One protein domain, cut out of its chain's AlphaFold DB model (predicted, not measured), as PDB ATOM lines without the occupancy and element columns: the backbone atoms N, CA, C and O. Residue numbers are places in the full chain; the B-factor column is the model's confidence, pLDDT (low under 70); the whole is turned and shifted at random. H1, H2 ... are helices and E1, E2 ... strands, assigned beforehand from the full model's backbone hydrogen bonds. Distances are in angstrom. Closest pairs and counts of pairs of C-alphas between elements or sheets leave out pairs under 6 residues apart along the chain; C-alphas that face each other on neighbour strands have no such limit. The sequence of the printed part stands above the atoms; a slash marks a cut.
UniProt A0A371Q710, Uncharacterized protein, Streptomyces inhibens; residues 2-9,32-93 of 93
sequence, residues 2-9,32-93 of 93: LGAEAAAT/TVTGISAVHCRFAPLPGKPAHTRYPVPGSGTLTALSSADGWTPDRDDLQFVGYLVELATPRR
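AT A GLANCE: This is residues 2 to 9 and 32 to 93 of the 93 residues of an uncharacterized protein of Streptomyces inhibens (UniProt A0A371Q710). A narrow, strongly twisted ribbon of three long or mid-length strands makes the body, and its inner strand E1 runs on into a small hairpin, E2 and E3, that lengthens one end. The short helix H1 sits off the ribbon, and a long loop, residues 67 to 79, links the two edge strands E4 and E5. The printed part has 70 residues with one named helix and five named strands, in the order H1 E1 E2 E3 E4 E5, and its class is mostly strand, with strands holding 31 of the 36 residues in named elements; the larger sheet runs E4 - E1 - E5, all antiparallel. The whole is a loose rod, spanning 52 by 25 by 16 A, with a radius of gyration of the C-alphas of 14.7 A.

HOW THE PARTS SIT: H1, residues 4 to 8, is not on the three-stranded sheet; its one O i to N i+4 pair is within hydrogen-bond range. E1, residues 32 to 41, runs on at 38 degrees into E2, residues 43 to 45. E2 and E3, residues 54 to 56, form a hairpin, with N 44 and O 55 2.9 A apart. E4, residues 62 to 66, is antiparallel to E1 at 143 degrees, with N 64 and O 38 2.9 A apart. E5, residues 80 to 89, is antiparallel to E1 at 160 degrees, with N 39 and O 83 2.8 A apart. H1 is apart from E4 and E5.

IN THESE COORDINATES: H1 begins at C-alpha 4 (128.528, 142.660, 120.784). E1 measures 26.8 A from C-alpha 32 (125.660, 167.177, 116.105), E4 12.7 A, and E5 28.0 A, ending at C-alpha 89 (129.701, 164.428, 117.676).

THE WHOLE: The C-alphas of Gly 48 and Arg 93, the two farthest apart, are 51.6 A apart. Residues 10 to 31 are not printed; C-alphas 9 and 32 are 17.0 A apart across the cut. The link from E4 to E5 is long. Residues 92 to 93 have pLDDT under 70.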
ATOM      1  N   LEU A   2     121.667 144.961 119.850       88.88
ATOM      2  CA  LEU A   2     122.679 145.539 118.941       88.88
ATOM      3  C   LEU A   2     123.802 144.595 118.443       88.88
ATOM      4  O   LEU A   2     124.493 144.923 117.488       88.88
ATOM      5  N   GLY A   3     123.993 143.424 119.059       87.19
ATOM      6  CA  GLY A   3     125.202 142.612 118.852       87.19
ATOM      7  C   GLY A   3     126.379 143.138 119.688       87.19
ATOM      8  O   GLY A   3     126.297 144.232 120.234       87.19
ATOM      9  N   ALA A   4     127.437 142.339 119.854       87.88
ATOM     10  CA  ALA A   4     128.528 142.660 120.784       87.88
ATOM     11  C   ALA A   4     129.322 143.908 120.367       87.88
ATOM     12  O   ALA A   4     129.544 144.785 121.194       87.88
ATOM     13  N   GLU A   5     129.679 144.008 119.085       89.69
ATOM     14  CA  GLU A   5     130.471 145.119 118.542       89.69
ATOM     15  C   GLU A   5     129.749 146.466 118.700       89.69
ATOM     16  O   GLU A   5     130.270 147.375 119.334       89.69
ATOM     17  N   ALA A   6     128.512 146.582 118.203       90.88
ATOM     18  CA  ALA A   6     127.756 147.830 118.304       90.88
ATOM     19  C   ALA A   6     127.323 148.143 119.744       90.88
ATOM     20  O   ALA A   6     127.213 149.306 120.106       90.88
ATOM     21  N   ALA A   7     127.090 147.137 120.596       91.06
ATOM     22  CA  ALA A   7     126.824 147.396 122.013       91.06
ATOM     23  C   ALA A   7     128.050 147.973 122.739       91.06
ATOM     24  O   ALA A   7     127.881 148.764 123.661       91.06
ATOM     25  N   ALA A   8     129.266 147.605 122.327       92.88
ATOM     26  CA  ALA A   8     130.497 148.113 122.927       92.88
ATOM     27  C   ALA A   8     130.763 149.596 122.613       92.88
ATOM     28  O   ALA A   8     131.564 150.217 123.305       92.88
ATOM     29  N   THR A   9     130.096 150.169 121.604       93.19
ATOM     30  CA  THR A   9     130.206 151.593 121.246       93.19
ATOM     31  C   THR A   9     129.136 152.467 121.904       93.19
ATOM     32  O   THR A   9     129.068 153.657 121.612       93.19
ATOM     33  N   THR A  32     126.023 167.494 117.488       94.19
ATOM     34  CA  THR A  32     125.660 167.177 116.105       94.19
ATOM     35  C   THR A  32     125.389 165.687 115.991       94.19
ATOM     36  O   THR A  32     126.242 164.882 116.347       94.19
ATOM     37  N   VAL A  33     124.214 165.318 115.484       95.06
ATOM     38  CA  VAL A  33     123.927 163.929 115.112       95.06
ATOM     39  C   VAL A  33     124.681 163.617 113.825       95.06
ATOM     40  O   VAL A  33     124.500 164.307 112.822       95.06
ATOM     41  N   THR A  34     125.535 162.599 113.855       96.31
ATOM     42  CA  THR A  34     126.356 162.184 112.706       96.31
ATOM     43  C   THR A  34     125.894 160.875 112.086       96.31
ATOM     44  O   THR A  34     126.246 160.590 110.944       96.31
ATOM     45  N   GLY A  35     125.086 160.102 112.807       96.88
ATOM     46  CA  GLY A  35     124.545 158.835 112.341       96.88
ATOM     47  C   GLY A  35     123.256 158.489 113.070       96.88
ATOM     48  O   GLY A  35     123.108 158.754 114.263       96.88
ATOM     49  N   ILE A  36     122.317 157.903 112.333       97.31
ATOM     50  CA  ILE A  36     121.088 157.336 112.879       97.31
ATOM     51  C   ILE A  36     120.929 155.956 112.263       97.31
ATOM     52  O   ILE A  36     120.961 155.806 111.042       97.31
ATOM     53  N   SER A  37     120.725 154.950 113.103       97.50
ATOM     54  CA  SER A  37     120.316 153.622 112.664       97.50
ATOM     55  C   SER A  37     119.047 153.199 113.385       97.50
ATOM     56  O   SER A  37     118.997 153.222 114.613       97.50
ATOM     57  N   ALA A  38     118.031 152.768 112.637       97.12
ATOM     58  CA  ALA A  38     116.931 152.015 113.227       97.12
ATOM     59  C   ALA A  38     117.443 150.648 113.677       97.12
ATOM     60  O   ALA A  38     118.157 149.963 112.937       97.12
ATOM     61  N   VAL A  39     117.063 150.270 114.892       97.00
ATOM     62  CA  VAL A  39     117.372 148.977 115.482       97.00
ATOM     63  C   VAL A  39     116.127 148.114 115.375       97.00
ATOM     64  O   VAL A  39     115.063 148.469 115.888       97.00
ATOM     65  N   HIS A  40     116.282 146.945 114.765       97.38
ATOM     66  CA  HIS A  40     115.276 145.893 114.810       97.38
ATOM     67  C   HIS A  40     115.862 144.606 115.377       97.38
ATOM     68  O   HIS A  40     117.064 144.352 115.266       97.38
ATOM     69  N   CYS A  41     115.021 143.759 115.963       97.50
ATOM     70  CA  CYS A  41     115.400 142.390 116.303       97.50
ATOM     71  C   CYS A  41     114.199 141.447 116.311       97.50
ATOM     72  O   CYS A  41     113.047 141.880 116.343       97.50
ATOM     73  N   ARG A  42     114.467 140.141 116.344       97.00
ATOM     74  CA  ARG A  42     113.421 139.135 116.543       97.00
ATOM     75  C   ARG A  42     113.126 138.956 118.015       97.00
ATOM     76  O   ARG A  42     114.029 139.025 118.848       97.00
ATOM     77  N   PHE A  43     111.885 138.602 118.312       95.44
ATOM     78  CA  PHE A  43     111.432 138.289 119.656       95.44
ATOM     79  C   PHE A  43     110.887 136.865 119.733       95.44
ATOM     80  O   PHE A  43     110.115 136.439 118.876       95.44
ATOM     81  N   ALA A  44     111.249 136.137 120.789       94.62
ATOM     82  CA  ALA A  44     110.750 134.791 121.053       94.62
ATOM     83  C   ALA A  44     110.413 134.607 122.545       94.62
ATOM     84  O   ALA A  44     110.995 135.286 123.395       94.62
ATOM     85  N   PRO A  45     109.482 133.701 122.896       93.88
ATOM     86  CA  PRO A  45     109.283 133.293 124.282       93.88
ATOM     87  C   PRO A  45     110.568 132.695 124.865       93.88
ATOM     88  O   PRO A  45     111.305 131.998 124.166       93.88
ATOM     89  N   LEU A  46     110.810 132.916 126.156       88.50
ATOM     90  CA  LEU A  46     111.918 132.281 126.872       88.50
ATOM     91  C   LEU A  46     111.391 131.095 127.699       88.50
ATOM     92  O   LEU A  46     110.438 131.282 128.464       88.50
ATOM     93  N   PRO A  47     111.985 129.888 127.597       87.44
ATOM     94  CA  PRO A  47     111.595 128.754 128.430       87.44
ATOM     95  C   PRO A  47     111.615 129.107 129.924       87.44
ATOM     96  O   PRO A  47     112.562 129.715 130.417       87.44
ATOM     97  N   GLY A  48     110.555 128.739 130.648       89.69
ATOM     98  CA  GLY A  48     110.423 129.030 132.081       89.69
ATOM     99  C   GLY A  48     109.961 130.454 132.424       89.69
ATOM    100  O   GLY A  48     109.947 130.816 133.601       89.69
ATOM    101  N   LYS A  49     109.568 131.267 131.435       89.88
ATOM    102  CA  LYS A  49     108.923 132.576 131.635       89.88
ATOM    103  C   LYS A  49     107.456 132.547 131.188       89.88
ATOM    104  O   LYS A  49     107.073 131.653 130.431       89.88
ATOM    105  N   PRO A  50     106.617 133.491 131.656       90.12
ATOM    106  CA  PRO A  50     105.233 133.582 131.206       90.12
ATOM    107  C   PRO A  50     105.140 133.673 129.678       90.12
ATOM    108  O   PRO A  50     105.891 134.418 129.053       90.12
ATOM    109  N   ALA A  51     104.192 132.949 129.077       83.56
ATOM    110  CA  ALA A  51     104.075 132.828 127.618       83.56
ATOM    111  C   ALA A  51     103.829 134.163 126.884       83.56
ATOM    112  O   ALA A  51     104.086 134.265 125.686       83.56
ATOM    113  N   HIS A  52     103.337 135.183 127.593       86.94
ATOM    114  CA  HIS A  52     103.107 136.522 127.049       86.94
ATOM    115  C   HIS A  52     104.373 137.391 127.027       86.94
ATOM    116  O   HIS A  52     104.395 138.418 126.353       86.94
ATOM    117  N   THR A  53     105.429 137.010 127.752       89.62
ATOM    118  CA  THR A  53     106.688 137.752 127.768       89.62
ATOM    119  C   THR A  53     107.572 137.276 126.624       89.62
ATOM    120  O   THR A  53     107.965 136.109 126.565       89.62
ATOM    121  N   ARG A  54     107.909 138.190 125.714       92.88
ATOM    122  CA  ARG A  54     108.848 137.921 124.628       92.88
ATOM    123  C   ARG A  54     110.191 138.582 124.902       92.88
ATOM    124  O   ARG A  54     110.245 139.677 125.450       92.88
ATOM    125  N   TYR A  55     111.261 137.910 124.501       93.44
ATOM    126  CA  TYR A  55     112.636 138.346 124.707       93.44
ATOM    127  C   TYR A  55     113.357 138.478 123.367       93.44
ATOM    128  O   TYR A  55     113.086 137.678 122.463       93.44
ATOM    129  N   PRO A  56     114.289 139.435 123.229       94.19
ATOM    130  CA  PRO A  56     115.099 139.544 122.029       94.19
ATOM    131  C   PRO A  56     115.894 138.263 121.777       94.19
ATOM    132  O   PRO A  56     116.610 137.783 122.659       94.19
ATOM    133  N   VAL A  57     115.810 137.728 120.563       94.69
ATOM    134  CA  VAL A  57     116.591 136.563 120.141       94.69
ATOM    135  C   VAL A  57     118.056 136.991 119.979       94.69
ATOM    136  O   VAL A  57     118.332 137.909 119.194       94.69
ATOM    137  N   PRO A  58     119.017 136.356 120.676       91.81
ATOM    138  CA  PRO A  58     120.434 136.675 120.531       91.81
ATOM    139  C   PRO A  58     120.898 136.604 119.071       91.81
ATOM    140  O   PRO A  58     120.515 135.701 118.332       91.81
ATOM    141  N   GLY A  59     121.701 137.581 118.646       93.25
ATOM    142  CA  GLY A  59     122.232 137.657 117.279       93.25
ATOM    143  C   GLY A  59     121.227 138.062 116.193       93.25
ATOM    144  O   GLY A  59     121.618 138.171 115.040       93.25
ATOM    145  N   SER A  60     119.956 138.317 116.527       95.56
ATOM    146  CA  SER A  60     118.942 138.746 115.544       95.56
ATOM    147  C   SER A  60     118.888 140.258 115.289       95.56
ATOM    148  O   SER A  60     118.031 140.725 114.545       95.56
ATOM    149  N   GLY A  61     119.766 141.024 115.936       96.00
ATOM    150  CA  GLY A  61     119.838 142.469 115.773       96.00
ATOM    151  C   GLY A  61     120.202 142.884 114.364       96.00
ATOM    152  O   GLY A  61     121.153 142.357 113.799       96.00
ATOM    153  N   THR A  62     119.484 143.864 113.833       96.19
ATOM    154  CA  THR A  62     119.808 144.508 112.562       96.19
ATOM    155  C   THR A  62     119.811 146.018 112.747       96.19
ATOM    156  O   THR A  62     118.915 146.568 113.386       96.19
ATOM    157  N   LEU A  63     120.820 146.673 112.172       96.44
ATOM    158  CA  LEU A  63     120.926 148.124 112.088       96.44
ATOM    159  C   LEU A  63     120.630 148.556 110.655       96.44
ATOM    160  O   LEU A  63     121.232 148.045 109.710       96.44
ATOM    161  N   THR A  64     119.698 149.489 110.494       95.94
ATOM    162  CA  THR A  64     119.384 150.093 109.195       95.94
ATOM    163  C   THR A  64     119.701 151.575 109.259       95.94
ATOM    164  O   THR A  64     119.043 152.293 110.006       95.94
ATOM    165  N   ALA A  65     120.689 152.027 108.488       97.00
ATOM    166  CA  ALA A  65     121.053 153.438 108.429       97.00
ATOM    167  C   ALA A  65     119.881 154.285 107.910       97.00
ATOM    168  O   ALA A  65     119.240 153.930 106.917       97.00
ATOM    169  N   LEU A  66     119.628 155.409 108.574       96.81
ATOM    170  CA  LEU A  66     118.584 156.372 108.247       96.81
ATOM    171  C   LEU A  66     119.177 157.777 108.132       96.81
ATOM    172  O   LEU A  66     120.128 158.129 108.825       96.81
ATOM    173  N   SER A  67     118.566 158.611 107.293       95.00
ATOM    174  CA  SER A  67     118.885 160.042 107.221       95.00
ATOM    175  C   SER A  67     118.201 160.865 108.318       95.00
ATOM    176  O   SER A  67     118.613 161.987 108.593       95.00
ATOM    177  N   SER A  68     117.124 160.340 108.904       94.75
ATOM    178  CA  SER A  68     116.286 161.020 109.895       94.75
ATOM    179  C   SER A  68     115.441 160.010 110.672       94.75
ATOM    180  O   SER A  68     115.143 158.936 110.153       94.75
ATOM    181  N   ALA A  69     115.009 160.385 111.876       92.69
ATOM    182  CA  ALA A  69     114.057 159.639 112.694       92.69
ATOM    183  C   ALA A  69     112.927 160.570 113.156       92.69
ATOM    184  O   ALA A  69     113.189 161.693 113.583       92.69
ATOM    185  N   ASP A  70     111.686 160.101 113.077       88.75
ATOM    186  CA  ASP A  70     110.464 160.837 113.446       88.75
ATOM    187  C   ASP A  70     109.752 160.237 114.673       88.75
ATOM    188  O   ASP A  70     108.662 160.662 115.049       88.75
ATOM    189  N   GLY A  71     110.393 159.261 115.320       85.69
ATOM    190  CA  GLY A  71     109.895 158.583 116.514       85.69
ATOM    191  C   GLY A  71     109.466 157.137 116.279       85.69
ATOM    192  O   GLY A  71     109.440 156.375 117.241       85.69
ATOM    193  N   TRP A  72     109.226 156.702 115.035       90.56
ATOM    194  CA  TRP A  72     108.848 155.310 114.766       90.56
ATOM    195  C   TRP A  72     109.335 154.807 113.407       90.56
ATOM    196  O   TRP A  72     109.074 155.414 112.378       90.56
ATOM    197  N   THR A  73     109.984 153.642 113.384       94.19
ATOM    198  CA  THR A  73     110.303 152.942 112.132       94.19
ATOM    199  C   THR A  73     109.445 151.678 112.025       94.19
ATOM    200  O   THR A  73     109.358 150.942 113.004       94.19
ATOM    201  N   PRO A  74     108.811 151.384 110.871       95.44
ATOM    202  CA  PRO A  74     108.008 150.173 110.709       95.44
ATOM    203  C   PRO A  74     108.791 148.879 110.963       95.44
ATOM    204  O   PRO A  74     109.987 148.792 110.665       95.44
ATOM    205  N   ASP A  75     108.086 147.858 111.452       97.00
ATOM    206  CA  ASP A  75     108.583 146.481 111.519       97.00
ATOM    207  C   ASP A  75     108.920 145.943 110.116       97.00
ATOM    208  O   ASP A  75     108.408 146.415 109.096       97.00
ATOM    209  N   ARG A  76     109.798 144.936 110.067       94.81
ATOM    210  CA  ARG A  76     110.296 144.310 108.835       94.81
ATOM    211  C   ARG A  76     110.197 142.793 108.951       94.81
ATOM    212  O   ARG A  76     111.065 142.168 109.550       94.81
ATOM    213  N   ASP A  77     109.163 142.201 108.364       95.00
ATOM    214  CA  ASP A  77     108.893 140.761 108.464       95.00
ATOM    215  C   ASP A  77     108.811 140.286 109.932       95.00
ATOM    216  O   ASP A  77     107.905 140.687 110.661       95.00
ATOM    217  N   ASP A  78     109.744 139.440 110.381       95.94
ATOM    218  CA  ASP A  78     109.838 138.953 111.763       95.94
ATOM    219  C   ASP A  78     110.700 139.846 112.679       95.94
ATOM    220  O   ASP A  78     110.838 139.564 113.876       95.94
ATOM    221  N   LEU A  79     111.270 140.927 112.137       97.38
ATOM    222  CA  LEU A  79     112.068 141.910 112.857       97.38
ATOM    223  C   LEU A  79     111.187 143.056 113.348       97.38
ATOM    224  O   LEU A  79     110.612 143.811 112.564       97.38
ATOM    225  N   GLN A  80     111.144 143.225 114.662       97.12
ATOM    226  CA  GLN A  80     110.379 144.284 115.305       97.12
ATOM    227  C   GLN A  80     111.284 145.466 115.627       97.12
ATOM    228  O   GLN A  80     112.429 145.263 116.046       97.12
ATOM    229  N   PHE A  81     110.785 146.681 115.422       95.69
ATOM    230  CA  PHE A  81     111.486 147.910 115.769       95.69
ATOM    231  C   PHE A  81     111.614 148.036 117.287       95.69
ATOM    232  O   PHE A  81     110.652 147.813 118.023       95.69
ATOM    233  N   VAL A  82     112.813 148.380 117.761       93.88
ATOM    234  CA  VAL A  82     113.102 148.492 119.202       93.88
ATOM    235  C   VAL A  82     113.668 149.843 119.614       93.88
ATOM    236  O   VAL A  82     113.789 150.095 120.805       93.88
ATOM    237  N   GLY A  83     114.017 150.708 118.660       94.69
ATOM    238  CA  GLY A  83     114.562 152.032 118.939       94.69
ATOM    239  C   GLY A  83     115.619 152.459 117.929       94.69
ATOM    240  O   GLY A  83     115.775 151.860 116.863       94.69
ATOM    241  N   TYR A  84     116.366 153.499 118.280       95.75
ATOM    242  CA  TYR A  84     117.418 154.060 117.440       95.75
ATOM    243  C   TYR A  84     118.779 153.931 118.118       95.75
ATOM    244  O   TYR A  84     118.907 154.153 119.318       95.75
ATOM    245  N   LEU A  85     119.804 153.622 117.328       96.31
ATOM    246  CA  LEU A  85     121.192 153.886 117.680       96.31
ATOM    247  C   LEU A  85     121.566 155.234 117.062       96.31
ATOM    248  O   LEU A  85     121.439 155.411 115.846       96.31
ATOM    249  N   VAL A  86     121.986 156.181 117.899       95.75
ATOM    250  CA  VAL A  86     122.303 157.551 117.485       95.75
ATOM    251  C   VAL A  86     123.762 157.838 117.791       95.75
ATOM    252  O   VAL A  86     124.207 157.700 118.927       95.75
ATOM    253  N   GLU A  87     124.491 158.265 116.771       95.88
ATOM    254  CA  GLU A  87     125.878 158.693 116.897       95.88
ATOM    255  C   GLU A  87     125.928 160.214 117.021       95.88
ATOM    256  O   GLU A  87     125.316 160.944 116.231       95.88
ATOM    257  N   LEU A  88     126.662 160.687 118.026       94.06
ATOM    258  CA  LEU A  88     126.780 162.099 118.357       94.06
ATOM    259  C   LEU A  88     128.237 162.544 118.247       94.06
ATOM    260  O   LEU A  88     129.137 161.924 118.809       94.06
ATOM    261  N   ALA A  89     128.458 163.682 117.599       92.44
ATOM    262  CA  ALA A  89     129.701 164.428 117.676       92.44
ATOM    263  C   ALA A  89     129.513 165.642 118.589       92.44
ATOM    264  O   ALA A  89     128.584 166.441 118.426       92.44
ATOM    265  N   THR A  90     130.425 165.804 119.544       83.69
ATOM    266  CA  THR A  90     130.522 167.025 120.342       83.69
ATOM    267  C   THR A  90     131.479 168.005 119.658       83.69
ATOM    268  O   THR A  90     132.502 167.585 119.106       83.69
ATOM    269  N   PRO A  91     131.187 169.318 119.664       73.94
ATOM    270  CA  PRO A  91     132.165 170.312 119.244       73.94
ATOM    271  C   PRO A  91     133.450 170.143 120.061       73.94
ATOM    272  O   PRO A  91     133.396 170.036 121.291       73.94
ATOM    273  N   ARG A  92     134.610 170.129 119.395       64.56
ATOM    274  CA  ARG A  92     135.891 170.223 120.107       64.56
ATOM    275  C   ARG A  92     135.920 171.571 120.832       64.56
ATOM    276  O   ARG A  92     135.661 172.595 120.203       64.56
ATOM    277  N   ARG A  93     136.159 171.534 122.144       60.53
ATOM    278  CA  ARG A  93     136.356 172.732 122.970       60.53
ATOM    279  C   ARG A  93     137.638 173.459 122.592       60.53
ATOM    280  O   ARG A  93     138.600 172.764 122.196       60.53
TER     281      ARG A  93